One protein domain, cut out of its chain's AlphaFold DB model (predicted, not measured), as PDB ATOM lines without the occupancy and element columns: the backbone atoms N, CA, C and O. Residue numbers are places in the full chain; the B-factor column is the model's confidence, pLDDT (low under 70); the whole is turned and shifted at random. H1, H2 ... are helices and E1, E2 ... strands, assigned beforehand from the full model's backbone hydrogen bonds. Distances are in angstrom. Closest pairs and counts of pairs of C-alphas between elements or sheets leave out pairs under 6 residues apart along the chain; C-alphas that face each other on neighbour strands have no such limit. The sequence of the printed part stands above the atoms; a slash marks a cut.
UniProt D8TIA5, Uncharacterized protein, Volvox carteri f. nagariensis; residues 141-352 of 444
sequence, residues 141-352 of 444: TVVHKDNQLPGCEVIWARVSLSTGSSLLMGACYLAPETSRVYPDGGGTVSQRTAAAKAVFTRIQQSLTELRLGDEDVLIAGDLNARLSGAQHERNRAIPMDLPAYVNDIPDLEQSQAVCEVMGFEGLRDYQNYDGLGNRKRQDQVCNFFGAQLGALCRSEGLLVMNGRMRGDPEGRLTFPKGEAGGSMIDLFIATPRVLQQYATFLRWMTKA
ATOM      1  N   THR A 141      76.356 106.814 104.498       96.25
ATOM      2  CA  THR A 141      75.003 106.895 105.061       96.25
ATOM      3  C   THR A 141      74.590 108.351 105.207       96.25
ATOM      4  O   THR A 141      75.257 109.101 105.908       96.25
ATOM      5  N   VAL A 142      73.480 108.766 104.592       97.88
ATOM      6  CA  VAL A 142      72.888 110.084 104.878       97.88
ATOM      7  C   VAL A 142      72.281 110.060 106.273       97.88
ATOM      8  O   VAL A 142      71.374 109.274 106.538       97.88
ATOM      9  N   VAL A 143      72.800 110.909 107.157       98.25
ATOM     10  CA  VAL A 143      72.409 110.984 108.572       98.25
ATOM     11  C   VAL A 143      71.391 112.088 108.822       98.25
ATOM     12  O   VAL A 143      70.577 111.970 109.733       98.25
ATOM     13  N   HIS A 144      71.405 113.144 108.005       98.25
ATOM     14  CA  HIS A 144      70.457 114.243 108.126       98.25
ATOM     15  C   HIS A 144      70.301 115.002 106.804       98.25
ATOM     16  O   HIS A 144      71.221 115.062 105.988       98.25
ATOM     17  N   LYS A 145      69.127 115.597 106.598       97.94
ATOM     18  CA  LYS A 145      68.855 116.563 105.532       97.94
ATOM     19  C   LYS A 145      68.241 117.783 106.194       97.94
ATOM     20  O   LYS A 145      67.203 117.655 106.837       97.94
ATOM     21  N   ASP A 146      68.890 118.925 106.046       96.69
ATOM     22  CA  ASP A 146      68.501 120.165 106.694       96.69
ATOM     23  C   ASP A 146      68.073 121.202 105.659       96.69
ATOM     24  O   ASP A 146      68.802 121.509 104.717       96.69
ATOM     25  N   ASN A 147      66.871 121.729 105.849       95.56
ATOM     26  CA  ASN A 147      66.307 122.856 105.115       95.56
ATOM     27  C   ASN A 147      65.395 123.702 106.021       95.56
ATOM     28  O   ASN A 147      64.513 124.408 105.529       95.56
ATOM     29  N   GLN A 148      65.578 123.598 107.346       93.69
ATOM     30  CA  GLN A 148      64.713 124.259 108.325       93.69
ATOM     31  C   GLN A 148      64.867 125.780 108.299       93.69
ATOM     32  O   GLN A 148      63.907 126.504 108.557       93.69
ATOM     33  N   LEU A 149      66.070 126.266 107.986       94.00
ATOM     34  CA  LEU A 149      66.324 127.675 107.731       94.00
ATOM     35  C   LEU A 149      66.263 127.919 106.214       94.00
ATOM     36  O   LEU A 149      67.136 127.431 105.492       94.00
ATOM     37  N   PRO A 150      65.282 128.689 105.711       91.69
ATOM     38  CA  PRO A 150      65.206 129.030 104.296       91.69
ATOM     39  C   PRO A 150      66.516 129.625 103.768       91.69
ATOM     40  O   PRO A 150      67.047 130.564 104.357       91.69
ATOM     41  N   GLY A 151      67.034 129.100 102.654       93.81
ATOM     42  CA  GLY A 151      68.313 129.536 102.091       93.81
ATOM     43  C   GLY A 151      69.539 128.889 102.736       93.81
ATOM     44  O   GLY A 151      70.651 129.335 102.465       93.81
ATOM     45  N   CYS A 152      69.362 127.883 103.589       96.56
ATOM     46  CA  CYS A 152      70.423 127.040 104.127       96.56
ATOM     47  C   CYS A 152      70.023 125.579 103.911       96.56
ATOM     48  O   CYS A 152      69.348 124.975 104.741       96.56
ATOM     49  N   GLU A 153      70.413 125.029 102.766       97.56
ATOM     50  CA  GLU A 153      70.098 123.657 102.383       97.56
ATOM     51  C   GLU A 153      71.353 122.783 102.526       97.56
ATOM     52  O   GLU A 153      72.376 123.072 101.905       97.56
ATOM     53  N   VAL A 154      71.301 121.730 103.353       98.31
ATOM     54  CA  VAL A 154      72.456 120.860 103.650       98.31
ATOM     55  C   VAL A 154      72.061 119.384 103.688       98.31
ATOM     56  O   VAL A 154      71.081 118.997 104.320       98.31
ATOM     57  N   ILE A 155      72.853 118.523 103.055       98.62
ATOM     58  CA  ILE A 155      72.782 117.067 103.211       98.62
ATOM     59  C   ILE A 155      73.994 116.630 104.022       98.62
ATOM     60  O   ILE A 155      75.126 116.786 103.570       98.62
ATOM     61  N   TRP A 156      73.753 116.043 105.187       98.56
ATOM     62  CA  TRP A 156      74.795 115.459 106.020       98.56
ATOM     63  C   TRP A 156      74.880 113.958 105.770       98.56
ATOM     64  O   TRP A 156      73.907 113.220 105.960       98.56
ATOM     65  N   ALA A 157      76.053 113.494 105.361       98.00
ATOM     66  CA  ALA A 157      76.361 112.096 105.132       98.00
ATOM     67  C   ALA A 157      77.593 111.687 105.934       98.00
ATOM     68  O   ALA A 157      78.580 112.407 105.989       98.00
ATOM     69  N   ARG A 158      77.551 110.508 106.541       96.81
ATOM     70  CA  ARG A 158      78.700 109.895 107.191       96.81
ATOM     71  C   ARG A 158      79.378 108.942 106.226       96.81
ATOM     72  O   ARG A 158      78.715 108.062 105.674       96.81
ATOM     73  N   VAL A 159      80.682 109.115 106.057       93.25
ATOM     74  CA  VAL A 159      81.546 108.259 105.248       93.25
ATOM     75  C   VAL A 159      82.389 107.400 106.184       93.25
ATOM     76  O   VAL A 159      83.203 107.914 106.945       93.25
ATOM     77  N   SER A 160      82.195 106.087 106.135       90.00
ATOM     78  CA  SER A 160      83.033 105.109 106.822       90.00
ATOM     79  C   SER A 160      84.322 104.905 106.034       90.00
ATOM     80  O   SER A 160      84.295 104.485 104.874       90.00
ATOM     81  N   LEU A 161      85.454 105.193 106.664       81.06
ATOM     82  CA  LEU A 161      86.777 105.010 106.080       81.06
ATOM     83  C   LEU A 161      87.281 103.593 106.375       81.06
ATOM     84  O   LEU A 161      86.942 102.989 107.392       81.06
ATOM     85  N   SER A 162      88.130 103.050 105.499       73.88
ATOM     86  CA  SER A 162      88.708 101.706 105.675       73.88
ATOM     87  C   SER A 162      89.586 101.577 106.924       73.88
ATOM     88  O   SER A 162      89.839 100.475 107.397       73.88
ATOM     89  N   THR A 163      90.022 102.704 107.486       74.75
ATOM     90  CA  THR A 163      90.753 102.812 108.754       74.75
ATOM     91  C   THR A 163      89.879 102.558 109.986       74.75
ATOM     92  O   THR A 163      90.397 102.559 111.097       74.75
ATOM     93  N   GLY A 164      88.562 102.386 109.816       79.88
ATOM     94  CA  GLY A 164      87.595 102.280 110.912       79.88
ATOM     95  C   GLY A 164      87.172 103.629 111.502       79.88
ATOM     96  O   GLY A 164      86.276 103.670 112.339       79.88
ATOM     97  N   SER A 165      87.775 104.732 111.052       85.06
ATOM     98  CA  SER A 165      87.314 106.086 111.358       85.06
ATOM     99  C   SER A 165      86.163 106.496 110.440       85.06
ATOM    100  O   SER A 165      85.910 105.869 109.408       85.06
ATOM    101  N   SER A 166      85.476 107.575 110.793       90.81
ATOM    102  CA  SER A 166      84.424 108.158 109.967       90.81
ATOM    103  C   SER A 166      84.679 109.637 109.680       90.81
ATOM    104  O   SER A 166      85.447 110.302 110.379       90.81
ATOM    105  N   LEU A 167      84.062 110.114 108.603       93.88
ATOM    106  CA  LEU A 167      84.067 111.497 108.143       93.88
ATOM    107  C   LEU A 167      82.615 111.971 108.034       93.88
ATOM    108  O   LEU A 167      81.817 111.357 107.323       93.88
ATOM    109  N   LEU A 168      82.279 113.075 108.697       97.69
ATOM    110  CA  LEU A 168      81.007 113.762 108.517       97.69
ATOM    111  C   LEU A 168      81.115 114.733 107.337       97.69
ATOM    112  O   LEU A 168      81.786 115.760 107.415       97.69
ATOM    113  N   MET A 169      80.432 114.408 106.244       97.69
ATOM    114  CA  MET A 169      80.362 115.213 105.034       97.69
ATOM    115  C   MET A 169      79.073 116.047 104.998       97.69
ATOM    116  O   MET A 169      77.981 115.490 105.073       97.69
ATOM    117  N   GLY A 170      79.175 117.364 104.833       98.31
ATOM    118  CA  GLY A 170      78.063 118.276 104.574       98.31
ATOM    119  C   GLY A 170      78.081 118.771 103.130       98.31
ATOM    120  O   GLY A 170      78.974 119.515 102.745       98.31
ATOM    121  N   ALA A 171      77.096 118.389 102.325       98.25
ATOM    122  CA  ALA A 171      76.884 118.930 100.986       98.25
ATOM    123  C   ALA A 171      75.890 120.094 101.069       98.25
ATOM    124  O   ALA A 171      74.748 119.862 101.465       98.25
ATOM    125  N   CYS A 172      76.291 121.323 100.734       97.31
ATOM    126  CA  CYS A 172      75.485 122.506 101.050       97.31
ATOM    127  C   CYS A 172      75.263 123.487  99.892       97.31
ATOM    128  O   CYS A 172      76.072 123.626  98.978       97.31
ATOM    129  N   TYR A 173      74.168 124.233 100.001       97.94
ATOM    130  CA  TYR A 173      73.934 125.474  99.281       97.94
ATOM    131  C   TYR A 173      73.412 126.524 100.257       97.94
ATOM    132  O   TYR A 173      72.415 126.303 100.953       97.94
ATOM    133  N   LEU A 174      74.084 127.671 100.293       97.44
ATOM    134  CA  LEU A 174      73.663 128.838 101.054       97.44
ATOM    135  C   LEU A 174      73.245 129.920 100.065       97.44
ATOM    136  O   LEU A 174      74.043 130.324  99.223       97.44
ATOM    137  N   ALA A 175      72.011 130.409 100.159       95.94
ATOM    138  CA  ALA A 175      71.583 131.538  99.345       95.94
ATOM    139  C   ALA A 175      72.451 132.783  99.642       95.94
ATOM    140  O   ALA A 175      72.945 132.945 100.754       95.94
ATOM    141  N   PRO A 176      72.638 133.713  98.693       94.31
ATOM    142  CA  PRO A 176      73.417 134.921  98.955       94.31
ATOM    143  C   PRO A 176      72.869 135.708 100.152       94.31
ATOM    144  O   PRO A 176      71.656 135.811 100.309       94.31
ATOM    145  N   GLU A 177      73.732 136.349 100.943       92.56
ATOM    146  CA  GLU A 177      73.337 137.151 102.121       92.56
ATOM    147  C   GLU A 177      72.304 138.259 101.823       92.56
ATOM    148  O   GLU A 177      71.584 138.710 102.709       92.56
ATOM    149  N   THR A 178      72.223 138.703 100.566       92.25
ATOM    150  CA  THR A 178      71.255 139.691 100.060       92.25
ATOM    151  C   THR A 178      69.910 139.080  99.661       92.25
ATOM    152  O   THR A 178      68.994 139.804  99.256       92.25
ATOM    153  N   SER A 179      69.786 137.756  99.714       92.94
ATOM    154  CA  SER A 179      68.595 137.029  99.303       92.94
ATOM    155  C   SER A 179      67.428 137.339 100.230       92.94
ATOM    156  O   SER A 179      67.546 137.346 101.453       92.94
ATOM    157  N   ARG A 180      66.256 137.520  99.622       91.00
ATOM    158  CA  ARG A 180      64.982 137.710 100.329       91.00
ATOM    159  C   ARG A 180      64.410 136.412 100.901       91.00
ATOM    160  O   ARG A 180      63.314 136.431 101.441       91.00
ATOM    161  N   VAL A 181      65.099 135.285 100.710       92.69
ATOM    162  CA  VAL A 181      64.682 133.995 101.272       92.69
ATOM    163  C   VAL A 181      64.828 133.972 102.791       92.69
ATOM    164  O   VAL A 181      64.029 133.333 103.467       92.69
ATOM    165  N   TYR A 182      65.822 134.684 103.326       91.31
ATOM    166  CA  TYR A 182      66.037 134.748 104.760       91.31
ATOM    167  C   TYR A 182      64.946 135.594 105.422       91.31
ATOM    168  O   TYR A 182      64.573 136.632 104.864       91.31
ATOM    169  N   PRO A 183      64.465 135.207 106.617       76.62
ATOM    170  CA  PRO A 183      63.657 136.085 107.454       76.62
ATOM    171  C   PRO A 183      64.409 137.398 107.667       76.62
ATOM    172  O   PRO A 183      65.582 137.390 108.037       76.62
ATOM    173  N   ASP A 184      63.767 138.512 107.329       73.94
ATOM    174  CA  ASP A 184      64.369 139.847 107.313       73.94
ATOM    175  C   ASP A 184      65.568 140.020 106.361       73.94
ATOM    176  O   ASP A 184      66.177 141.080 106.360       73.94
ATOM    177  N   GLY A 185      65.904 139.049 105.509       66.06
ATOM    178  CA  GLY A 185      66.989 139.145 104.528       66.06
ATOM    179  C   GLY A 185      66.763 140.248 103.492       66.06
ATOM    180  O   GLY A 185      65.635 140.519 103.071       66.06
ATOM    181  N   GLY A 186      67.835 140.916 103.052       68.88
ATOM    182  CA  GLY A 186      67.689 142.022 102.109       68.88
ATOM    183  C   GLY A 186      68.927 142.891 101.905       68.88
ATOM    184  O   GLY A 186      70.061 142.488 102.142       68.88
ATOM    185  N   GLY A 187      68.697 144.108 101.403       79.94
ATOM    186  CA  GLY A 187      69.753 145.016 100.942       79.94
ATOM    187  C   GLY A 187      70.463 145.820 102.037       79.94
ATOM    188  O   GLY A 187      71.433 146.516 101.732       79.94
ATOM    189  N   THR A 188      70.013 145.766 103.296       90.56
ATOM    190  CA  THR A 188      70.633 146.547 104.383       90.56
ATOM    191  C   THR A 188      71.773 145.786 105.069       90.56
ATOM    192  O   THR A 188      71.937 144.581 104.901       90.56
ATOM    193  N   VAL A 189      72.619 146.492 105.825       89.75
ATOM    194  CA  VAL A 189      73.721 145.878 106.593       89.75
ATOM    195  C   VAL A 189      73.186 144.975 107.709       89.75
ATOM    196  O   VAL A 189      73.563 143.812 107.769       89.75
ATOM    197  N   SER A 190      72.256 145.473 108.532       90.50
ATOM    198  CA  SER A 190      71.691 144.723 109.668       90.50
ATOM    199  C   SER A 190      71.064 143.391 109.238       90.50
ATOM    200  O   SER A 190      71.336 142.347 109.825       90.50
ATOM    201  N   GLN A 191      70.304 143.415 108.142       92.00
ATOM    202  CA  GLN A 191      69.648 142.232 107.584       92.00
ATOM    203  C   GLN A 191      70.648 141.178 107.096       92.00
ATOM    204  O   GLN A 191      70.508 139.998 107.406       92.00
ATOM    205  N   ARG A 192      71.700 141.601 106.384       92.19
ATOM    206  CA  ARG A 192      72.771 140.699 105.929       92.19
ATOM    207  C   ARG A 192      73.549 140.099 107.095       92.19
ATOM    208  O   ARG A 192      73.845 138.908 107.075       92.19
ATOM    209  N   THR A 193      73.830 140.892 108.131       91.69
ATOM    210  CA  THR A 193      74.461 140.410 109.367       91.69
ATOM    211  C   THR A 193      73.598 139.359 110.065       91.69
ATOM    212  O   THR A 193      74.115 138.321 110.477       91.69
ATOM    213  N   ALA A 194      72.289 139.605 110.185       92.50
ATOM    214  CA  ALA A 194      71.354 138.670 110.802       92.50
ATOM    215  C   ALA A 194      71.262 137.354 110.015       92.50
ATOM    216  O   ALA A 194      71.396 136.285 110.612       92.50
ATOM    217  N   ALA A 195      71.133 137.430 108.685       94.06
ATOM    218  CA  ALA A 195      71.126 136.260 107.807       94.06
ATOM    219  C   ALA A 195      72.419 135.441 107.948       94.06
ATOM    220  O   ALA A 195      72.364 134.236 108.179       94.06
ATOM    221  N   ALA A 196      73.581 136.103 107.899       94.56
ATOM    222  CA  ALA A 196      74.877 135.450 108.069       94.56
ATOM    223  C   ALA A 196      74.961 134.723 109.415       94.56
ATOM    224  O   ALA A 196      75.299 133.543 109.474       94.56
ATOM    225  N   LYS A 197      74.606 135.406 110.506       94.75
ATOM    226  CA  LYS A 197      74.633 134.809 111.842       94.75
ATOM    227  C   LYS A 197      73.706 133.595 111.930       94.75
ATOM    228  O   LYS A 197      74.129 132.565 112.444       94.75
ATOM    229  N   ALA A 198      72.475 133.698 111.428       95.38
ATOM    230  CA  ALA A 198      71.499 132.611 111.478       95.38
ATOM    231  C   ALA A 198      71.986 131.366 110.721       95.38
ATOM    232  O   ALA A 198      71.960 130.265 111.271       95.38
ATOM    233  N   VAL A 199      72.495 131.550 109.499       96.69
ATOM    234  CA  VAL A 199      72.993 130.458 108.650       96.69
ATOM    235  C   VAL A 199      74.155 129.719 109.308       96.69
ATOM    236  O   VAL A 199      74.094 128.505 109.486       96.69
ATOM    237  N   PHE A 200      75.195 130.438 109.731       97.31
ATOM    238  CA  PHE A 200      76.375 129.790 110.305       97.31
ATOM    239  C   PHE A 200      76.120 129.235 111.713       97.31
ATOM    240  O   PHE A 200      76.694 128.205 112.055       97.31
ATOM    241  N   THR A 201      75.191 129.819 112.483       97.06
ATOM    242  CA  THR A 201      74.712 129.212 113.741       97.06
ATOM    243  C   THR A 201      74.011 127.881 113.472       97.06
ATOM    244  O   THR A 201      74.239 126.913 114.191       97.06
ATOM    245  N   ARG A 202      73.190 127.791 112.414       97.31
ATOM    246  CA  ARG A 202      72.497 126.542 112.063       97.31
ATOM    247  C   ARG A 202      73.465 125.445 111.608       97.31
ATOM    248  O   ARG A 202      73.302 124.290 112.005       97.31
ATOM    249  N   ILE A 203      74.492 125.800 110.833       97.94
ATOM    250  CA  ILE A 203      75.565 124.864 110.454       97.94
ATOM    251  C   ILE A 203      76.313 124.386 111.704       97.94
ATOM    252  O   ILE A 203      76.490 123.183 111.877       97.94
ATOM    253  N   GLN A 204      76.698 125.300 112.601       97.38
ATOM    254  CA  GLN A 204      77.382 124.958 113.851       97.38
ATOM    255  C   GLN A 204      76.543 124.034 114.743       97.38
ATOM    256  O   GLN A 204      77.048 123.050 115.285       97.38
ATOM    257  N   GLN A 205      75.245 124.316 114.861       97.50
ATOM    258  CA  GLN A 205      74.308 123.467 115.584       97.50
ATOM    259  C   GLN A 205      74.250 122.064 114.967       97.50
ATOM    260  O   GLN A 205      74.370 121.082 115.692       97.50
ATOM    261  N   SER A 206      74.151 121.961 113.637       97.69
ATOM    262  CA  SER A 206      74.158 120.665 112.944       97.69
ATOM    263  C   SER A 206      75.449 119.887 113.196       97.69
ATOM    264  O   SER A 206      75.401 118.685 113.437       97.69
ATOM    265  N   LEU A 207      76.606 120.558 113.184       96.31
ATOM    266  CA  LEU A 207      77.881 119.927 113.527       96.31
ATOM    267  C   LEU A 207      77.868 119.403 114.966       96.31
ATOM    268  O   LEU A 207      78.242 118.259 115.192       96.31
ATOM    269  N   THR A 208      77.374 120.197 115.916       95.31
ATOM    270  CA  THR A 208      77.274 119.800 117.330       95.31
ATOM    271  C   THR A 208      76.351 118.593 117.526       95.31
ATOM    272  O   THR A 208      76.653 117.703 118.314       95.31
ATOM    273  N   GLU A 209      75.226 118.553 116.812       97.00
ATOM    274  CA  GLU A 209      74.219 117.492 116.933       97.00
ATOM    275  C   GLU A 209      74.636 116.188 116.240       97.00
ATOM    276  O   GLU A 209      74.286 115.101 116.702       97.00
ATOM    277  N   LEU A 210      75.346 116.282 115.111       97.56
ATOM    278  CA  LEU A 210      75.582 115.142 114.223       97.56
ATOM    279  C   LEU A 210      76.986 114.550 114.334       97.56
ATOM    280  O   LEU A 210      77.150 113.367 114.017       97.56
ATOM    281  N   ARG A 211      77.992 115.339 114.732       95.31
ATOM    282  CA  ARG A 211      79.390 114.897 114.819       95.31
ATOM    283  C   ARG A 211      79.571 113.918 115.973       95.31
ATOM    284  O   ARG A 211      79.166 114.182 117.101       95.31
ATOM    285  N   LEU A 212      80.203 112.780 115.694       92.44
ATOM    286  CA  LEU A 212      80.468 111.754 116.703       92.44
ATOM    287  C   LEU A 212      81.911 111.835 117.206       92.44
ATOM    288  O   LEU A 212      82.837 111.490 116.478       92.44
ATOM    289  N   GLY A 213      82.099 112.236 118.467       88.75
ATOM    290  CA  GLY A 213      83.427 112.326 119.084       88.75
ATOM    291  C   GLY A 213      84.398 113.152 118.234       88.75
ATOM    292  O   GLY A 213      84.062 114.252 117.803       88.75
ATOM    293  N   ASP A 214      85.563 112.577 117.934       84.94
ATOM    294  CA  ASP A 214      86.628 113.220 117.150       84.94
ATOM    295  C   ASP A 214      86.519 112.949 115.634       84.94
ATOM    296  O   ASP A 214      87.526 112.948 114.921       84.94
ATOM    297  N   GLU A 215      85.308 112.673 115.135       91.88
ATOM    298  CA  GLU A 215      85.015 112.487 113.707       91.88
ATOM    299  C   GLU A 215      85.539 113.676 112.884       91.88
ATOM    300  O   GLU A 215      85.384 114.844 113.266       91.88
ATOM    301  N   ASP A 216      86.190 113.375 111.756       91.69
ATOM    302  CA  ASP A 216      86.635 114.397 110.813       91.69
ATOM    303  C   ASP A 216      85.422 115.032 110.130       91.69
ATOM    304  O   ASP A 216      84.368 114.410 109.998       91.69
ATOM    305  N   VAL A 217      85.564 116.270 109.665       95.19
ATOM    306  CA  VAL A 217      84.476 117.005 109.005       95.19
ATOM    307  C   VAL A 217      84.936 117.461 107.630       95.19
ATOM    308  O   VAL A 217      86.071 117.910 107.475       95.19
ATOM    309  N   LEU A 218      84.040 117.375 106.649       95.69
ATOM    310  CA  LEU A 218      84.185 117.955 105.319       95.69
ATOM    311  C   LEU A 218      82.872 118.633 104.922       95.69
ATOM    312  O   LEU A 218      81.845 117.981 104.840       95.69
ATOM    313  N   ILE A 219      82.882 119.921 104.620       97.62
ATOM    314  CA  ILE A 219      81.742 120.649 104.065       97.62
ATOM    315  C   ILE A 219      82.111 121.071 102.648       97.62
ATOM    316  O   ILE A 219      83.195 121.607 102.429       97.62
ATOM    317  N   ALA A 220      81.229 120.820 101.687       97.06
ATOM    318  CA  ALA A 220      81.447 121.116 100.283       97.06
ATOM    319  C   ALA A 220      80.183 121.692  99.641       97.06
ATOM    320  O   ALA A 220      79.085 121.167  99.833       97.06
ATOM    321  N   GLY A 221      80.335 122.747  98.846       96.19
ATOM    322  CA  GLY A 221      79.228 123.337  98.097       96.19
ATOM    323  C   GLY A 221      79.384 124.834  97.885       96.19
ATOM    324  O   GLY A 221      80.447 125.393  98.148       96.19
ATOM    325  N   ASP A 222      78.315 125.484  97.430       96.88
ATOM    326  CA  ASP A 222      78.279 126.940  97.287       96.88
ATOM    327  C   ASP A 222      77.810 127.574  98.596       96.88
ATOM    328  O   ASP A 222      76.636 127.510  98.971       96.88
ATOM    329  N   LEU A 223      78.760 128.172  99.308       96.88
ATOM    330  CA  LEU A 223      78.511 128.825 100.584       96.88
ATOM    331  C   LEU A 223      78.198 130.311 100.431       96.88
ATOM    332  O   LEU A 223      77.949 130.966 101.440       96.88
ATOM    333  N   ASN A 224      78.281 130.885  99.226       96.19
ATOM    334  CA  ASN A 224      78.168 132.329  98.994       96.19
ATOM    335  C   ASN A 224      79.043 133.194  99.938       96.19
ATOM    336  O   ASN A 224      78.784 134.381 100.162       96.19
ATOM    337  N   ALA A 225      80.112 132.608 100.485       94.75
ATOM    338  CA  ALA A 225      80.980 133.197 101.494       94.75
ATOM    339  C   ALA A 225      82.314 133.602 100.867       94.75
ATOM    340  O   ALA A 225      83.079 132.761 100.404       94.75
ATOM    341  N   ARG A 226      82.616 134.901 100.869       92.81
ATOM    342  CA  ARG A 226      83.865 135.446 100.325       92.81
ATOM    343  C   ARG A 226      84.800 135.765 101.475       92.81
ATOM    344  O   ARG A 226      84.475 136.630 102.280       92.81
ATOM    345  N   LEU A 227      85.960 135.113 101.555       87.69
ATOM    346  CA  LEU A 227      86.971 135.434 102.570       87.69
ATOM    347  C   LEU A 227      88.090 136.265 101.931       87.69
ATOM    348  O   LEU A 227      88.891 135.703 101.183       87.69
ATOM    349  N   SER A 228      88.200 137.563 102.241       80.94
ATOM    350  CA  SER A 228      89.310 138.405 101.747       80.94
ATOM    351  C   SER A 228      90.636 138.082 102.435       80.94
ATOM    352  O   SER A 228      90.675 137.602 103.567       80.94
ATOM    353  N   GLY A 229      91.742 138.331 101.726       63.06
ATOM    354  CA  GLY A 229      93.097 138.020 102.193       63.06
ATOM    355  C   GLY A 229      94.022 139.203 102.391       63.06
ATOM    356  O   GLY A 229      95.136 139.003 102.857       63.06
ATOM    357  N   ALA A 230      93.594 140.411 102.043       55.72
ATOM    358  CA  ALA A 230      94.473 141.563 102.034       55.72
ATOM    359  C   ALA A 230      93.826 142.762 102.721       55.72
ATOM    360  O   ALA A 230      92.665 143.078 102.473       55.72
ATOM    361  N   GLN A 231      94.654 143.499 103.464       47.69
ATOM    362  CA  GLN A 231      94.465 144.901 103.856       47.69
ATOM    363  C   GLN A 231      94.379 145.856 102.642       47.69
ATOM    364  O   GLN A 231      94.601 147.058 102.798       47.69
ATOM    365  N   HIS A 232      94.113 145.349 101.428       42.06
ATOM    366  CA  HIS A 232      94.104 146.152 100.216       42.06
ATOM    367  C   HIS A 232      92.909 147.105 100.246       42.06
ATOM    368  O   HIS A 232      91.780 146.776  99.897       42.06
ATOM    369  N   GLU A 233      93.264 148.309 100.681       42.66
ATOM    370  CA  GLU A 233      92.608 149.584 100.485       42.66
ATOM    371  C   GLU A 233      91.362 149.832 101.337       42.66
ATOM    372  O   GLU A 233      90.219 149.643 100.926       42.66
ATOM    373  N   ARG A 234      91.627 150.501 102.468       46.16
ATOM    374  CA  ARG A 234      90.731 151.409 103.213       46.16
ATOM    375  C   ARG A 234      89.969 152.443 102.343       46.16
ATOM    376  O   ARG A 234      89.286 153.295 102.897       46.16
ATOM    377  N   ASN A 235      90.084 152.401 101.013       45.56
ATOM    378  CA  ASN A 235      89.526 153.378 100.076       45.56
ATOM    379  C   ASN A 235      88.223 152.933  99.402       45.56
ATOM    380  O   ASN A 235      87.600 153.736  98.710       45.56
ATOM    381  N   ARG A 236      87.768 151.690  99.593       50.59
ATOM    382  CA  ARG A 236      86.374 151.332  99.293       50.59
ATOM    383  C   ARG A 236      85.582 151.410 100.584       50.59
ATOM    384  O   ARG A 236      86.071 150.972 101.617       50.59
ATOM    385  N   ALA A 237      84.379 151.977 100.520       48.91
ATOM    386  CA  ALA A 237      83.426 152.027 101.622       48.91
ATOM    387  C   ALA A 237      82.988 150.601 102.006       48.91
ATOM    388  O   ALA A 237      81.894 150.152 101.672       48.91
ATOM    389  N   ILE A 238      83.880 149.854 102.654       52.97
ATOM    390  CA  ILE A 238      83.523 148.651 103.387       52.97
ATOM    391  C   ILE A 238      82.619 149.151 104.519       52.97
ATOM    392  O   ILE A 238      82.985 150.131 105.179       52.97
ATOM    393  N   PRO A 239      81.431 148.558 104.729       55.56
ATOM    394  CA  PRO A 239      80.652 148.831 105.930       55.56
ATOM    395  C   PRO A 239      81.593 148.743 107.135       55.56
ATOM    396  O   PRO A 239      82.296 147.740 107.256       55.56
ATOM    397  N   MET A 240      81.655 149.784 107.977       55.47
ATOM    398  CA  MET A 240      82.651 149.894 109.062       55.47
ATOM    399  C   MET A 240      82.672 148.690 110.023       55.47
ATOM    400  O   MET A 240      83.628 148.526 110.771       55.47
ATOM    401  N   ASP A 241      81.653 147.835 109.964       61.53
ATOM    402  CA  ASP A 241      81.422 146.732 110.889       61.53
ATOM    403  C   ASP A 241      81.995 145.382 110.422       61.53
ATOM    404  O   ASP A 241      81.899 144.399 111.157       61.53
ATOM    405  N   LEU A 242      82.572 145.287 109.214       60.09
ATOM    406  CA  LEU A 242      83.188 144.040 108.745       60.09
ATOM    407  C   LEU A 242      84.704 144.021 108.984       60.09
ATOM    408  O   LEU A 242      85.396 144.972 108.608       60.09
ATOM    409  N   PRO A 243      85.258 142.926 109.543       59.19
ATOM    410  CA  PRO A 243      86.698 142.788 109.677       59.19
ATOM    411  C   PRO A 243      87.358 142.830 108.294       59.19
ATOM    412  O   PRO A 243      87.011 142.064 107.396       59.19
ATOM    413  N   ALA A 244      88.338 143.722 108.134       57.50
ATOM    414  CA  ALA A 244      89.084 143.891 106.883       57.50
ATOM    415  C   ALA A 244      89.843 142.617 106.463       57.50
ATOM    416  O   ALA A 244      90.169 142.432 105.290       57.50
ATOM    417  N   TYR A 245      90.119 141.741 107.429       63.28
ATOM    418  CA  TYR A 245      90.817 140.483 107.241       63.28
ATOM    419  C   TYR A 245      90.127 139.382 108.036       63.28
ATOM    420  O   TYR A 245      89.936 139.504 109.246       63.28
ATOM    421  N   VAL A 246      89.776 138.298 107.349       70.69
ATOM    422  CA  VAL A 246      89.212 137.102 107.970       70.69
ATOM    423  C   VAL A 246      90.118 135.928 107.632       70.69
ATOM    424  O   VAL A 246      90.202 135.485 106.480       70.69
ATOM    425  N   ASN A 247      90.826 135.453 108.655       75.38
ATOM    426  CA  ASN A 247      91.558 134.197 108.595       75.38
ATOM    427  C   ASN A 247      90.657 133.062 109.076       75.38
ATOM    428  O   ASN A 247      89.932 133.206 110.063       75.38
ATOM    429  N   ASP A 248      90.702 131.950 108.363       71.31
ATOM    430  CA  ASP A 248      90.089 130.691 108.769       71.31
ATOM    431  C   ASP A 248      91.010 129.885 109.697       71.31
ATOM    432  O   ASP A 248      90.524 129.044 110.442       71.31
ATOM    433  N   ILE A 249      92.315 130.186 109.711       74.94
ATOM    434  CA  ILE A 249      93.247 129.662 110.717       74.94
ATOM    435  C   ILE A 249      93.130 130.523 111.987       74.94
ATOM    436  O   ILE A 249      93.148 131.757 111.873       74.94
ATOM    437  N   PRO A 250      93.011 129.926 113.190       66.44
ATOM    438  CA  PRO A 250      93.168 130.673 114.434       66.44
ATOM    439  C   PRO A 250      94.552 131.333 114.490       66.44
ATOM    440  O   PRO A 250      95.509 130.838 113.898       66.44
ATOM    441  N   ASP A 251      94.668 132.460 115.190       69.38
ATOM    442  CA  ASP A 251      95.981 133.036 115.481       69.38
ATOM    443  C   ASP A 251      96.710 132.074 116.425       69.38
ATOM    444  O   ASP A 251      96.410 132.013 117.619       69.38
ATOM    445  N   LEU A 252      97.580 131.236 115.856       66.56
ATOM    446  CA  LEU A 252      98.255 130.159 116.574       66.56
ATOM    447  C   LEU A 252      99.180 130.724 117.656       66.56
ATOM    448  O   LEU A 252      99.245 130.156 118.739       66.56
ATOM    449  N   GLU A 253      99.825 131.863 117.392       64.06
ATOM    450  CA  GLU A 253     100.728 132.529 118.332       64.06
ATOM    451  C   GLU A 253      99.942 133.119 119.507       64.06
ATOM    452  O   GLU A 253     100.249 132.847 120.668       64.06
ATOM    453  N   GLN A 254      98.852 133.839 119.223       63.88
ATOM    454  CA  GLN A 254      97.974 134.370 120.266       63.88
ATOM    455  C   GLN A 254      97.307 133.250 121.075       63.88
ATOM    456  O   GLN A 254      97.182 133.349 122.295       63.88
ATOM    457  N   SER A 255      96.881 132.176 120.412       63.09
ATOM    458  CA  SER A 255      96.222 131.047 121.072       63.09
ATOM    459  C   SER A 255      97.197 130.271 121.957       63.09
ATOM    460  O   SER A 255      96.839 129.911 123.078       63.09
ATOM    461  N   GLN A 256      98.437 130.075 121.501       65.06
ATOM    462  CA  GLN A 256      99.500 129.481 122.305       65.06
ATOM    463  C   GLN A 256      99.818 130.352 123.528       65.06
ATOM    464  O   GLN A 256      99.837 129.837 124.643       65.06
ATOM    465  N   ALA A 257      99.954 131.671 123.351       64.12
ATOM    466  CA  ALA A 257     100.187 132.597 124.459       64.12
ATOM    467  C   ALA A 257      99.059 132.555 125.508       64.12
ATOM    468  O   ALA A 257      99.323 132.572 126.709       64.12
ATOM    469  N   VAL A 258      97.793 132.448 125.084       61.44
ATOM    470  CA  VAL A 258      96.657 132.282 126.009       61.44
ATOM    471  C   VAL A 258      96.731 130.944 126.747       61.44
ATOM    472  O   VAL A 258      96.492 130.914 127.953       61.44
ATOM    473  N   CYS A 259      97.076 129.847 126.067       63.69
ATOM    474  CA  CYS A 259      97.220 128.538 126.711       63.69
ATOM    475  C   CYS A 259      98.326 128.543 127.771       63.69
ATOM    476  O   CYS A 259      98.109 128.048 128.876       63.69
ATOM    477  N   GLU A 260      99.471 129.149 127.450       70.00
ATOM    478  CA  GLU A 260     100.606 129.305 128.364       70.00
ATOM    479  C   GLU A 260     100.224 130.144 129.594       70.00
ATOM    480  O   GLU A 260     100.497 129.739 130.723       70.00
ATOM    481  N   VAL A 261      99.523 131.268 129.404       70.94
ATOM    482  CA  VAL A 261      99.064 132.136 130.507       70.94
ATOM    483  C   VAL A 261      98.017 131.451 131.388       70.94
ATOM    484  O   VAL A 261      98.023 131.628 132.606       70.94
ATOM    485  N   MET A 262      97.109 130.680 130.792       68.31
ATOM    486  CA  MET A 262      96.005 130.027 131.504       68.31
ATOM    487  C   MET A 262      96.396 128.676 132.122       68.31
ATOM    488  O   MET A 262      95.572 128.058 132.796       68.31
ATOM    489  N   GLY A 263      97.629 128.204 131.904       64.19
ATOM    490  CA  GLY A 263      98.096 126.907 132.397       64.19
ATOM    491  C   GLY A 263      97.404 125.713 131.733       64.19
ATOM    492  O   GLY A 263      97.337 124.634 132.321       64.19
ATOM    493  N   PHE A 264      96.865 125.890 130.521       61.69
ATOM    494  CA  PHE A 264      96.309 124.787 129.741       61.69
ATOM    495  C   PHE A 264      97.452 124.003 129.086       61.69
ATOM    496  O   PHE A 264      97.806 124.228 127.929       61.69
ATOM    497  N   GLU A 265      98.040 123.063 129.823       50.75
ATOM    498  CA  GLU A 265      98.962 122.087 129.244       50.75
ATOM    499  C   GLU A 265      98.183 121.101 128.354       50.75
ATOM    500  O   GLU A 265      97.364 120.315 128.830       50.75
ATOM    501  N   GLY A 266      98.436 121.124 127.039       47.97
ATOM    502  CA  GLY A 266      97.994 120.058 126.135       47.97
ATOM    503  C   GLY A 266      96.683 120.272 125.371       47.97
ATOM    504  O   GLY A 266      95.973 119.297 125.130       47.97
ATOM    505  N   LEU A 267      96.376 121.484 124.894       49.12
ATOM    506  CA  LEU A 267      95.445 121.632 123.763       49.12
ATOM    507  C   LEU A 267      96.093 121.011 122.507       49.12
ATOM    508  O   LEU A 267      96.912 121.620 121.823       49.12
ATOM    509  N   ARG A 268      95.785 119.727 122.276       47.69
ATOM    510  CA  ARG A 268      96.494 118.774 121.398       47.69
ATOM    511  C   ARG A 268      96.466 119.073 119.894       47.69
ATOM    512  O   ARG A 268      97.168 118.392 119.155       47.69
ATOM    513  N   ASP A 269      95.735 120.079 119.425       55.38
ATOM    514  CA  ASP A 269      95.445 120.207 117.990       55.38
ATOM    515  C   ASP A 269      96.249 121.276 117.235       55.38
ATOM    516  O   ASP A 269      96.111 121.383 116.018       55.38
ATOM    517  N   TYR A 270      97.158 122.019 117.881       53.59
ATOM    518  CA  TYR A 270      98.006 123.001 117.177       53.59
ATOM    519  C   TYR A 270      98.955 122.360 116.156       53.59
ATOM    520  O   TYR A 270      99.172 122.917 115.081       53.59
ATOM    521  N   GLN A 271      99.455 121.152 116.441       58.59
ATOM    522  CA  GLN A 271     100.277 120.383 115.498       58.59
ATOM    523  C   GLN A 271      99.522 120.062 114.203       58.59
ATOM    524  O   GLN A 271     100.144 119.874 113.158       58.59
ATOM    525  N   ASN A 272      98.183 120.052 114.230       63.28
ATOM    526  CA  ASN A 272      97.393 119.793 113.035       63.28
ATOM    527  C   ASN A 272      97.482 120.934 112.007       63.28
ATOM    528  O   ASN A 272      97.217 120.714 110.822       63.28
ATOM    529  N   TYR A 273      97.884 122.131 112.446       64.25
ATOM    530  CA  TYR A 273      98.076 123.305 111.599       64.25
ATOM    531  C   TYR A 273      99.536 123.527 111.189       64.25
ATOM    532  O   TYR A 273      99.806 124.407 110.367       64.25
ATOM    533  N   ASP A 274     100.477 122.740 111.718       63.88
ATOM    534  CA  ASP A 274     101.891 122.897 111.393       63.88
ATOM    535  C   ASP A 274     102.156 122.614 109.904       63.88
ATOM    536  O   ASP A 274     101.605 121.693 109.291       63.88
ATOM    537  N   GLY A 275     102.971 123.466 109.284       65.50
ATOM    538  CA  GLY A 275     103.249 123.432 107.848       65.50
ATOM    539  C   GLY A 275     102.085 123.850 106.937       65.50
ATOM    540  O   GLY A 275     102.238 123.797 105.711       65.50
ATOM    541  N   LEU A 276     100.940 124.287 107.479       69.31
ATOM    542  CA  LEU A 276      99.859 124.841 106.668       69.31
ATOM    543  C   LEU A 276     100.177 126.282 106.272       69.31
ATOM    544  O   LEU A 276     100.150 127.206 107.078       69.31
ATOM    545  N   GLY A 277     100.469 126.476 104.987       68.00
ATOM    546  CA  GLY A 277     100.656 127.809 104.428       68.00
ATOM    547  C   GLY A 277      99.379 128.656 104.477       68.00
ATOM    548  O   GLY A 277      98.251 128.151 104.524       68.00
ATOM    549  N   ASN A 278      99.567 129.973 104.389       78.88
ATOM    550  CA  ASN A 278      98.467 130.905 104.161       78.88
ATOM    551  C   ASN A 278      97.701 130.536 102.885       78.88
ATOM    552  O   ASN A 278      98.296 130.242 101.846       78.88
ATOM    553  N   ARG A 279      96.370 130.621 102.951       86.25
ATOM    554  CA  ARG A 279      95.490 130.452 101.791       86.25
ATOM    555  C   ARG A 279      95.787 131.514 100.740       86.25
ATOM    556  O   ARG A 279      95.653 132.711 101.033       86.25
ATOM    557  N   LYS A 280      96.091 131.105  99.508       86.81
ATOM    558  CA  LYS A 280      95.961 132.022  98.369       86.81
ATOM    559  C   LYS A 280      94.488 132.183  98.010       86.81
ATOM    560  O   LYS A 280      93.691 131.280  98.228       86.81
ATOM    561  N   ARG A 281      94.100 133.353  97.520       85.31
ATOM    562  CA  ARG A 281      92.706 133.656  97.180       85.31
ATOM    563  C   ARG A 281      92.631 134.813  96.207       85.31
ATOM    564  O   ARG A 281      93.402 135.763  96.321       85.31
ATOM    565  N   GLN A 282      91.667 134.746  95.297       88.25
ATOM    566  CA  GLN A 282      91.383 135.821  94.347       88.25
ATOM    567  C   GLN A 282      90.231 136.739  94.786       88.25
ATOM    568  O   GLN A 282      90.049 137.800  94.179       88.25
ATOM    569  N   ASP A 283      89.487 136.384  95.843       86.12
ATOM    570  CA  ASP A 283      88.473 137.263  96.435       86.12
ATOM    571  C   ASP A 283      89.102 138.557  96.954       86.12
ATOM    572  O   ASP A 283      90.007 138.551  97.791       86.12
ATOM    573  N   GLN A 284      88.568 139.680  96.479       82.62
ATOM    574  CA  GLN A 284      89.037 141.015  96.852       82.62
ATOM    575  C   GLN A 284      88.332 141.568  98.094       82.62
ATOM    576  O   GLN A 284      88.825 142.500  98.717       82.62
ATOM    577  N   VAL A 285      87.159 141.031  98.443       84.19
ATOM    578  CA  VAL A 285      86.281 141.580  99.484       84.19
ATOM    579  C   VAL A 285      85.762 140.449 100.361       84.19
ATOM    580  O   VAL A 285      85.393 139.397  99.844       84.19
ATOM    581  N   CYS A 286      85.722 140.687 101.674       88.38
ATOM    582  CA  CYS A 286      85.010 139.830 102.609       88.38
ATOM    583  C   CYS A 286      83.553 140.281 102.698       88.38
ATOM    584  O   CYS A 286      83.298 141.475 102.858       88.38
ATOM    585  N   ASN A 287      82.608 139.349 102.609       91.12
ATOM    586  CA  ASN A 287      81.197 139.628 102.892       91.12
ATOM    587  C   ASN A 287      80.810 139.152 104.307       91.12
ATOM    588  O   ASN A 287      81.654 138.624 105.037       91.12
ATOM    589  N   PHE A 288      79.556 139.363 104.720       92.44
ATOM    590  CA  PHE A 288      79.091 138.970 106.057       92.44
ATOM    591  C   PHE A 288      79.150 137.452 106.226       92.44
ATOM    592  O   PHE A 288      79.560 136.965 107.280       92.44
ATOM    593  N   PHE A 289      78.834 136.704 105.165       95.31
ATOM    594  CA  PHE A 289      78.977 135.246 105.150       95.31
ATOM    595  C   PHE A 289      80.432 134.806 105.321       95.31
ATOM    596  O   PHE A 289      80.710 133.929 106.127       95.31
ATOM    597  N   GLY A 290      81.379 135.446 104.635       94.12
ATOM    598  CA  GLY A 290      82.807 135.173 104.791       94.12
ATOM    599  C   GLY A 290      83.317 135.422 106.208       94.12
ATOM    600  O   GLY A 290      84.095 134.624 106.728       94.12
ATOM    601  N   ALA A 291      82.841 136.486 106.861       91.75
ATOM    602  CA  ALA A 291      83.191 136.788 108.246       91.75
ATOM    603  C   ALA A 291      82.682 135.717 109.221       91.75
ATOM    604  O   ALA A 291      83.443 135.255 110.074       91.75
ATOM    605  N   GLN A 292      81.426 135.287 109.064       94.19
ATOM    606  CA  GLN A 292      80.842 134.220 109.880       94.19
ATOM    607  C   GLN A 292      81.461 132.851 109.579       94.19
ATOM    608  O   GLN A 292      81.745 132.102 110.506       94.19
ATOM    609  N   LEU A 293      81.779 132.554 108.317       95.62
ATOM    610  CA  LEU A 293      82.496 131.339 107.940       95.62
ATOM    611  C   LEU A 293      83.879 131.275 108.592       95.62
ATOM    612  O   LEU A 293      84.263 130.235 109.120       95.62
ATOM    613  N   GLY A 294      84.627 132.380 108.598       91.19
ATOM    614  CA  GLY A 294      85.907 132.427 109.303       91.19
ATOM    615  C   GLY A 294      85.753 132.218 110.810       91.19
ATOM    616  O   GLY A 294      86.591 131.561 111.418       91.19
ATOM    617  N   ALA A 295      84.684 132.745 111.417       89.44
ATOM    618  CA  ALA A 295      84.376 132.492 112.823       89.44
ATOM    619  C   ALA A 295      84.056 131.012 113.085       89.44
ATOM    620  O   ALA A 295      84.652 130.441 113.995       89.44
ATOM    621  N   LEU A 296      83.216 130.390 112.249       92.88
ATOM    622  CA  LEU A 296      82.912 128.957 112.302       92.88
ATOM    623  C   LEU A 296      84.185 128.113 112.166       92.88
ATOM    624  O   LEU A 296      84.403 127.193 112.943       92.88
ATOM    625  N   CYS A 297      85.059 128.436 111.206       91.94
ATOM    626  CA  CYS A 297      86.307 127.694 111.008       91.94
ATOM    627  C   CYS A 297      87.188 127.721 112.262       91.94
ATOM    628  O   CYS A 297      87.692 126.684 112.684       91.94
ATOM    629  N   ARG A 298      87.317 128.887 112.904       86.25
ATOM    630  CA  ARG A 298      88.097 129.013 114.139       86.25
ATOM    631  C   ARG A 298      87.445 128.312 115.330       86.25
ATOM    632  O   ARG A 298      88.179 127.761 116.141       86.25
ATOM    633  N   SER A 299      86.115 128.336 115.456       85.38
ATOM    634  CA  SER A 299      85.426 127.688 116.582       85.38
ATOM    635  C   SER A 299      85.404 126.166 116.461       85.38
ATOM    636  O   SER A 299      85.565 125.482 117.463       85.38
ATOM    637  N   GLU A 300      85.247 125.643 115.244       87.50
ATOM    638  CA  GLU A 300      85.094 124.206 114.982       87.50
ATOM    639  C   GLU A 300      86.405 123.507 114.589       87.50
ATOM    640  O   GLU A 300      86.412 122.310 114.289       87.50
ATOM    641  N   GLY A 301      87.517 124.246 114.554       87.50
ATOM    642  CA  GLY A 301      88.810 123.718 114.121       87.50
ATOM    643  C   GLY A 301      88.810 123.279 112.654       87.50
ATOM    644  O   GLY A 301      89.414 122.265 112.309       87.50
ATOM    645  N   LEU A 302      88.119 124.019 111.784       90.00
ATOM    646  CA  LEU A 302      88.022 123.748 110.348       90.00
ATOM    647  C   LEU A 302      88.902 124.703 109.535       90.00
ATOM    648  O   LEU A 302      89.367 125.732 110.019       90.00
ATOM    649  N   LEU A 303      89.118 124.356 108.270       91.62
ATOM    650  CA  LEU A 303      89.941 125.102 107.328       91.62
ATOM    651  C   LEU A 303      89.310 125.122 105.947       91.62
ATOM    652  O   LEU A 303      88.861 124.092 105.453       91.62
ATOM    653  N   VAL A 304      89.380 126.263 105.271       92.19
ATOM    654  CA  VAL A 304      89.031 126.371 103.854       92.19
ATOM    655  C   VAL A 304      90.144 125.743 103.012       92.19
ATOM    656  O   VAL A 304      91.293 126.174 103.019       92.19
ATOM    657  N   MET A 305      89.838 124.721 102.239       88.75
ATOM    658  CA  MET A 305      90.829 123.944 101.493       88.75
ATOM    659  C   MET A 305      91.247 124.632 100.186       88.75
ATOM    660  O   MET A 305      92.405 124.532  99.763       88.75
ATOM    661  N   ASN A 306      90.331 125.365  99.546       89.69
ATOM    662  CA  ASN A 306      90.605 126.123  98.321       89.69
ATOM    663  C   ASN A 306      91.736 127.128  98.560       89.69
ATOM    664  O   ASN A 306      91.714 127.852  99.558       89.69
ATOM    665  N   GLY A 307      92.712 127.196  97.655       87.75
ATOM    666  CA  GLY A 307      93.908 128.021  97.839       87.75
ATOM    667  C   GLY A 307      95.027 127.406  98.687       87.75
ATOM    668  O   GLY A 307      96.056 128.060  98.872       87.75
ATOM    669  N   ARG A 308      94.847 126.187  99.222       84.81
ATOM    670  CA  ARG A 308      95.880 125.417  99.955       84.81
ATOM    671  C   ARG A 308      96.270 124.113  99.257       84.81
ATOM    672  O   ARG A 308      97.336 123.558  99.514       84.81
ATOM    673  N   MET A 309      95.412 123.617  98.372       81.19
ATOM    674  CA  MET A 309      95.582 122.328  97.704       81.19
ATOM    675  C   MET A 309      96.526 122.423  96.501       81.19
ATOM    676  O   MET A 309      96.532 123.410  95.772       81.19
ATOM    677  N   ARG A 310      97.276 121.346  96.216       72.69
ATOM    678  CA  ARG A 310      98.218 121.269  95.074       72.69
ATOM    679  C   ARG A 310      97.555 121.537  93.710       72.69
ATOM    680  O   ARG A 310      98.247 121.929  92.775       72.69
ATOM    681  N   GLY A 311      96.242 121.322  93.593       74.56
ATOM    682  CA  GLY A 311      95.453 121.618  92.390       74.56
ATOM    683  C   GLY A 311      94.979 123.072  92.270       74.56
ATOM    684  O   GLY A 311      94.654 123.504  91.170       74.56
ATOM    685  N   ASP A 312      94.987 123.829  93.366       81.69
ATOM    686  CA  ASP A 312      94.528 125.218  93.422       81.69
ATOM    687  C   ASP A 312      95.477 126.082  94.272       81.69
ATOM    688  O   ASP A 312      95.095 126.624  95.309       81.69
ATOM    689  N   PRO A 313      96.752 126.220  93.868       80.50
ATOM    690  CA  PRO A 313      97.729 126.982  94.638       80.50
ATOM    691  C   PRO A 313      97.482 128.494  94.600       80.50
ATOM    692  O   PRO A 313      98.167 129.220  95.309       80.50
ATOM    693  N   GLU A 314      96.554 128.978  93.764       86.06
ATOM    694  CA  GLU A 314      96.249 130.406  93.591       86.06
ATOM    695  C   GLU A 314      94.894 130.824  94.181       86.06
ATOM    696  O   GLU A 314      94.584 132.015  94.174       86.06
ATOM    697  N   GLY A 315      94.093 129.882  94.697       85.62
ATOM    698  CA  GLY A 315      92.758 130.169  95.228       85.62
ATOM    699  C   GLY A 315      91.858 130.797  94.173       85.62
ATOM    700  O   GLY A 315      91.397 131.934  94.336       85.62
ATOM    701  N   ARG A 316      91.724 130.102  93.041       89.19
ATOM    702  CA  ARG A 316      91.026 130.598  91.852       89.19
ATOM    703  C   ARG A 316      89.543 130.820  92.135       89.19
ATOM    704  O   ARG A 316      88.940 130.153  92.968       89.19
ATOM    705  N   LEU A 317      88.961 131.772  91.408       90.19
ATOM    706  CA  LEU A 317      87.519 132.009  91.445       90.19
ATOM    707  C   LEU A 317      86.775 130.759  90.968       90.19
ATOM    708  O   LEU A 317      87.185 130.126  89.996       90.19
ATOM    709  N   THR A 318      85.680 130.442  91.644       89.38
ATOM    710  CA  THR A 318      84.776 129.339  91.291       89.38
ATOM    711  C   THR A 318      83.507 129.867  90.628       89.38
ATOM    712  O   THR A 318      82.918 129.205  89.783       89.38
ATOM    713  N   PHE A 319      83.173 131.127  90.913       85.69
ATOM    714  CA  PHE A 319      82.161 131.908  90.231       85.69
ATOM    715  C   PHE A 319      82.832 132.926  89.287       85.69
ATOM    716  O   PHE A 319      83.595 133.788  89.752       85.69
ATOM    717  N   PRO A 320      82.589 132.847  87.965       80.06
ATOM    718  CA  PRO A 320      83.312 133.631  86.968       80.06
ATOM    719  C   PRO A 320      83.056 135.139  87.094       80.06
ATOM    720  O   PRO A 320      82.041 135.594  87.620       80.06
ATOM    721  N   LYS A 321      83.997 135.942  86.579       71.56
ATOM    722  CA  LYS A 321      83.885 137.407  86.552       71.56
ATOM    723  C   LYS A 321      82.821 137.848  85.544       71.56
ATOM    724  O   LYS A 321      83.131 138.056  84.377       71.56
ATOM    725  N   GLY A 322      81.584 138.011  86.005       66.25
ATOM    726  CA  GLY A 322      80.576 138.805  85.299       66.25
ATOM    727  C   GLY A 322      80.756 140.306  85.561       66.25
ATOM    728  O   GLY A 322      81.739 140.732  86.170       66.25
ATOM    729  N   GLU A 323      79.764 141.115  85.181       54.78
ATOM    730  CA  GLU A 323      79.730 142.560  85.484       54.78
ATOM    731  C   GLU A 323      79.847 142.860  86.993       54.78
ATOM    732  O   GLU A 323      80.411 143.875  87.390       54.78
ATOM    733  N   ALA A 324      79.382 141.941  87.846       57.97
ATOM    734  CA  ALA A 324      79.458 142.039  89.306       57.97
ATOM    735  C   ALA A 324      80.812 141.588  89.905       57.97
ATOM    736  O   ALA A 324      80.960 141.512  91.129       57.97
ATOM    737  N   GLY A 325      81.799 141.266  89.063       78.75
ATOM    738  CA  GLY A 325      83.026 140.589  89.471       78.75
ATOM    739  C   GLY A 325      82.815 139.088  89.690       78.75
ATOM    740  O   GLY A 325      81.709 138.571  89.569       78.75
ATOM    741  N   GLY A 326      83.906 138.378  89.966       85.62
ATOM    742  CA  GLY A 326      83.891 136.941  90.246       85.62
ATOM    743  C   GLY A 326      84.299 136.673  91.689       85.62
ATOM    744  O   GLY A 326      84.861 137.558  92.345       85.62
ATOM    745  N   SER A 327      84.008 135.474  92.181       88.94
ATOM    746  CA  SER A 327      84.259 135.095  93.574       88.94
ATOM    747  C   SER A 327      84.631 133.626  93.730       88.94
ATOM    748  O   SER A 327      84.319 132.809  92.872       88.94
ATOM    749  N   MET A 328      85.305 133.284  94.823       91.88
ATOM    750  CA  MET A 328      85.536 131.898  95.231       91.88
ATOM    751  C   MET A 328      84.562 131.570  96.366       91.88
ATOM    752  O   MET A 328      84.822 131.872  97.526       91.88
ATOM    753  N   ILE A 329      83.411 131.010  95.998       93.38
ATOM    754  CA  ILE A 329      82.278 130.746  96.906       93.38
ATOM    755  C   ILE A 329      81.879 129.269  96.949       93.38
ATOM    756  O   ILE A 329      81.235 128.849  97.908       93.38
ATOM    757  N   ASP A 330      82.336 128.483  95.973       94.44
ATOM    758  CA  ASP A 330      82.261 127.028  95.984       94.44
ATOM    759  C   ASP A 330      83.465 126.509  96.772       94.44
ATOM    760  O   ASP A 330      84.605 126.476  96.290       94.44
ATOM    761  N   LEU A 331      83.232 126.207  98.044       94.69
ATOM    762  CA  LEU A 331      84.293 125.937  99.002       94.69
ATOM    763  C   LEU A 331      84.263 124.483  99.445       94.69
ATOM    764  O   LEU A 331      83.205 123.896  99.652       94.69
ATOM    765  N   PHE A 332      85.457 123.950  99.667       93.62
ATOM    766  CA  PHE A 332      85.695 122.786 100.499       93.62
ATOM    767  C   PHE A 332      86.238 123.278 101.836       93.62
ATOM    768  O   PHE A 332      87.221 124.020 101.871       93.62
ATOM    769  N   ILE A 333      85.615 122.881 102.935       94.62
ATOM    770  CA  ILE A 333      86.020 123.210 104.302       94.62
ATOM    771  C   ILE A 333      86.209 121.904 105.047       94.62
ATOM    772  O   ILE A 333      85.317 121.068 105.009       94.62
ATOM    773  N   ALA A 334      87.334 121.696 105.719       92.81
ATOM    774  CA  ALA A 334      87.581 120.422 106.379       92.81
ATOM    775  C   ALA A 334      88.363 120.560 107.679       92.81
ATOM    776  O   ALA A 334      89.022 121.575 107.915       92.81
ATOM    777  N   THR A 335      88.340 119.512 108.500       90.81
ATOM    778  CA  THR A 335      89.325 119.362 109.575       90.81
ATOM    779  C   THR A 335      90.737 119.270 108.973       90.81
ATOM    780  O   THR A 335      90.927 118.677 107.903       90.81
ATOM    781  N   PRO A 336      91.776 119.810 109.639       85.88
ATOM    782  CA  PRO A 336      93.134 119.799 109.094       85.88
ATOM    783  C   PRO A 336      93.668 118.392 108.794       85.88
ATOM    784  O   PRO A 336      94.459 118.209 107.866       85.88
ATOM    785  N   ARG A 337      93.206 117.373 109.527       83.62
ATOM    786  CA  ARG A 337      93.594 115.974 109.311       83.62
ATOM    787  C   ARG A 337      93.234 115.477 107.906       83.62
ATOM    788  O   ARG A 337      94.039 114.772 107.298       83.62
ATOM    789  N   VAL A 338      92.100 115.907 107.346       81.94
ATOM    790  CA  VAL A 338      91.702 115.587 105.961       81.94
ATOM    791  C   VAL A 338      92.736 116.129 104.964       81.94
ATOM    792  O   VAL A 338      93.162 115.426 104.043       81.94
ATOM    793  N   LEU A 339      93.228 117.353 105.183       76.19
ATOM    794  CA  LEU A 339      94.280 117.959 104.361       76.19
ATOM    795  C   LEU A 339      95.609 117.205 104.465       76.19
ATOM    796  O   LEU A 339      96.273 116.962 103.453       76.19
ATOM    797  N   GLN A 340      95.990 116.799 105.674       73.69
ATOM    798  CA  GLN A 340      97.214 116.032 105.914       73.69
ATOM    799  C   GLN A 340      97.171 114.649 105.253       73.69
ATOM    800  O   GLN A 340      98.162 114.222 104.649       73.69
ATOM    801  N   GLN A 341      96.026 113.964 105.307       74.00
ATOM    802  CA  GLN A 341      95.815 112.687 104.622       74.00
ATOM    803  C   GLN A 341      95.968 112.849 103.105       74.00
ATOM    804  O   GLN A 341      96.712 112.094 102.473       74.00
ATOM    805  N   TYR A 342      95.369 113.895 102.526       68.56
ATOM    806  CA  TYR A 342      95.520 114.203 101.103       68.56
ATOM    807  C   TYR A 342      96.975 114.517 100.717       68.56
ATOM    808  O   TYR A 342      97.499 114.003  99.722       68.56
ATOM    809  N   ALA A 343      97.675 115.325 101.518       66.50
ATOM    810  CA  ALA A 343      99.084 115.641 101.293       66.50
ATOM    811  C   ALA A 343      99.969 114.384 101.356       66.50
ATOM    812  O   ALA A 343     100.863 114.203 100.521       66.50
ATOM    813  N   THR A 344      99.696 113.492 102.309       65.62
ATOM    814  CA  THR A 344     100.382 112.201 102.458       65.62
ATOM    815  C   THR A 344     100.144 111.309 101.243       65.62
ATOM    816  O   THR A 344     101.101 110.773 100.678       65.62
ATOM    817  N   PHE A 345      98.904 111.234 100.756       59.53
ATOM    818  CA  PHE A 345      98.565 110.505  99.537       59.53
ATOM    819  C   PHE A 345      99.311 111.046  98.310       59.53
ATOM    820  O   PHE A 345      99.922 110.281  97.564       59.53
ATOM    821  N   LEU A 346      99.340 112.366  98.112       56.81
ATOM    822  CA  LEU A 346     100.076 112.964  96.996       56.81
ATOM    823  C   LEU A 346     101.579 112.670  97.064       56.81
ATOM    824  O   LEU A 346     102.216 112.459  96.024       56.81
ATOM    825  N   ARG A 347     102.161 112.645  98.271       61.84
ATOM    826  CA  ARG A 347     103.556 112.230  98.474       61.84
ATOM    827  C   ARG A 347     103.743 110.764  98.095       61.84
ATOM    828  O   ARG A 347     104.688 110.473  97.363       61.84
ATOM    829  N   TRP A 348     102.837 109.881  98.516       59.06
ATOM    830  CA  TRP A 348     102.855 108.461  98.155       59.06
ATOM    831  C   TRP A 348     102.749 108.252  96.640       59.06
ATOM    832  O   TRP A 348     103.617 107.605  96.067       59.06
ATOM    833  N   MET A 349     101.791 108.890  95.962       41.41
ATOM    834  CA  MET A 349     101.641 108.839  94.497       41.41
ATOM    835  C   MET A 349     102.902 109.308  93.766       41.41
ATOM    836  O   MET A 349     103.319 108.715  92.770       41.41
ATOM    837  N   THR A 350     103.537 110.364  94.286       55.47
ATOM    838  CA  THR A 350     104.794 110.885  93.736       55.47
ATOM    839  C   THR A 350     105.939 109.880  93.930       55.47
ATOM    840  O   THR A 350     106.707 109.666  92.995       55.47
ATOM    841  N   LYS A 351     106.037 109.228  95.101       55.31
ATOM    842  CA  LYS A 351     107.031 108.170  95.376       55.31
ATOM    843  C   LYS A 351     106.776 106.899  94.548       55.31
ATOM    844  O   LYS A 351     107.721 106.303  94.050       55.31
ATOM    845  N   ALA A 352     105.515 106.523  94.338       49.88
ATOM    846  CA  ALA A 352     105.112 105.341  93.572       49.88
ATOM    847  C   ALA A 352     105.327 105.486  92.050       49.88
ATOM    848  O   ALA A 352     105.085 104.548  91.292       49.88
TER     849      ALA A 352
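This is residues 141 to 352 of the 444 residues of an uncharacterized protein of Volvox carteri f. nagariensis (UniProt D8TIA5). A twisted wall of five strands, E1, E2, E3, E4 and E7, has the long helix H1 along one face, and H4 packs side by side with H1. Past the edge strand E7 the chain runs through long loops with the small helices H2 and H3, while the hairpin of E5 and E6 continues the line of E7 at one end and H5 leads away from its other end; residues 347 to 352, of which 347 to 351 belong to H5, stick out. The printed part has 212 residues with five named helices and seven named strands, in the order E1 E2 E3 H1 E4 H2 H3 H4 E5 E6 E7 H5; the class is mixed, helices and strands. The large sheet runs E1, E2, E3, E4, E7 and is mixed, with E3 and E4 parallel and the other neighbours antiparallel. The whole is compact, with a radius of gyration of the C-alphas of 17.7 A and spans of 49 by 43 by 39 A.

The large sheet begins with E1, residues 141 to 146, whose C-alpha 141 is at (75.003, 106.895, 105.061). E2, residues 152 to 160, is 25.4 A long, and E3, residues 166 to 174, is 25.0 A long. E4 is residues 216 to 222, 20.3 A, and E7 is residues 330 to 334, 13.4 A. H1, residues 189 to 210, starts with C-alpha 189 at (73.721, 145.878, 106.593) and is 31.7 A long. H4 is residues 288 to 300, 18.3 A, H2 is residues 252 to 262, 15.1 A, and H3 is residues 270 to 273. E5 is residues 319 to 322 and E6 residues 325 to 327. H5, residues 336 to 351, is 22.7 A long and ends with C-alpha 351 at (107.031, 108.170, 95.376).

The large sheet is twisted, its C-alphas lying up to 4.4 A off the best plane, and its edge strands are E1 and E7. E1, E2 and E3 form a meander, each strand the antiparallel neighbour of the one before; N 143 and O 156 are 2.8 A apart, and N 155 and O 171 are 2.8 A apart. E3, H1 and E4 form a strand-helix-strand unit, two parallel neighbour strands with a helix between them, with a right-handed crossover; N 170 and O 218 are 2.7 A apart. E4 and E7 are antiparallel at 173 degrees, with N 219 and O 333 at 2.7 A. H1 is on one face of the sheet, making two layers, a sheet and a helix over it; its height over the sheet is 10.0 A. H1 lies over E2 and E3 and runs along the strands, at 20 degrees to E3 on the local plane. H1 and H4 touch, at a shallow tilt of 28 degrees, the same way; their closest C-alphas, Ala 196 and Phe 289, are 5.0 A apart. H4 only grazes the sheet with residues 289 to 300, and H5 only grazes it with residues 336 to 339. H3 and H5 only just touch, with 3 pairs of C-alphas within 8 A, through residues 336 to 337 of H5 alone; the closest C-alphas are Asn 272 and Pro 336, 5.8 A. H2 is close to H3 but not clearly touching, with the C-alphas of Leu 252 and Tyr 270 at 7.2 A. E5 and E6 are an antiparallel hairpin, with N 319 and O 327 at 2.8 A, and E6 runs on into E7 across a break of 2 residues, at 24 degrees. Every O i to N i+4 pair is within hydrogen-bond range in H1, H2, H4 and H5; H3 is too short for such a pair.

The two C-alphas farthest apart, those of Asp 184 and Ala 352, are 55.1 A apart. The printed part has no cut. The long links are E3 to H1, E4 to H2, H3 to H4 and H4 to E5; in the last, residues 303 to 304 pair with residues 333 to 334 of E7, antiparallel. The mean pLDDT of the printed part is 81.2, and 59 residues are under 70, among them residues 229 to 245, 262 to 277 and 342 to 352.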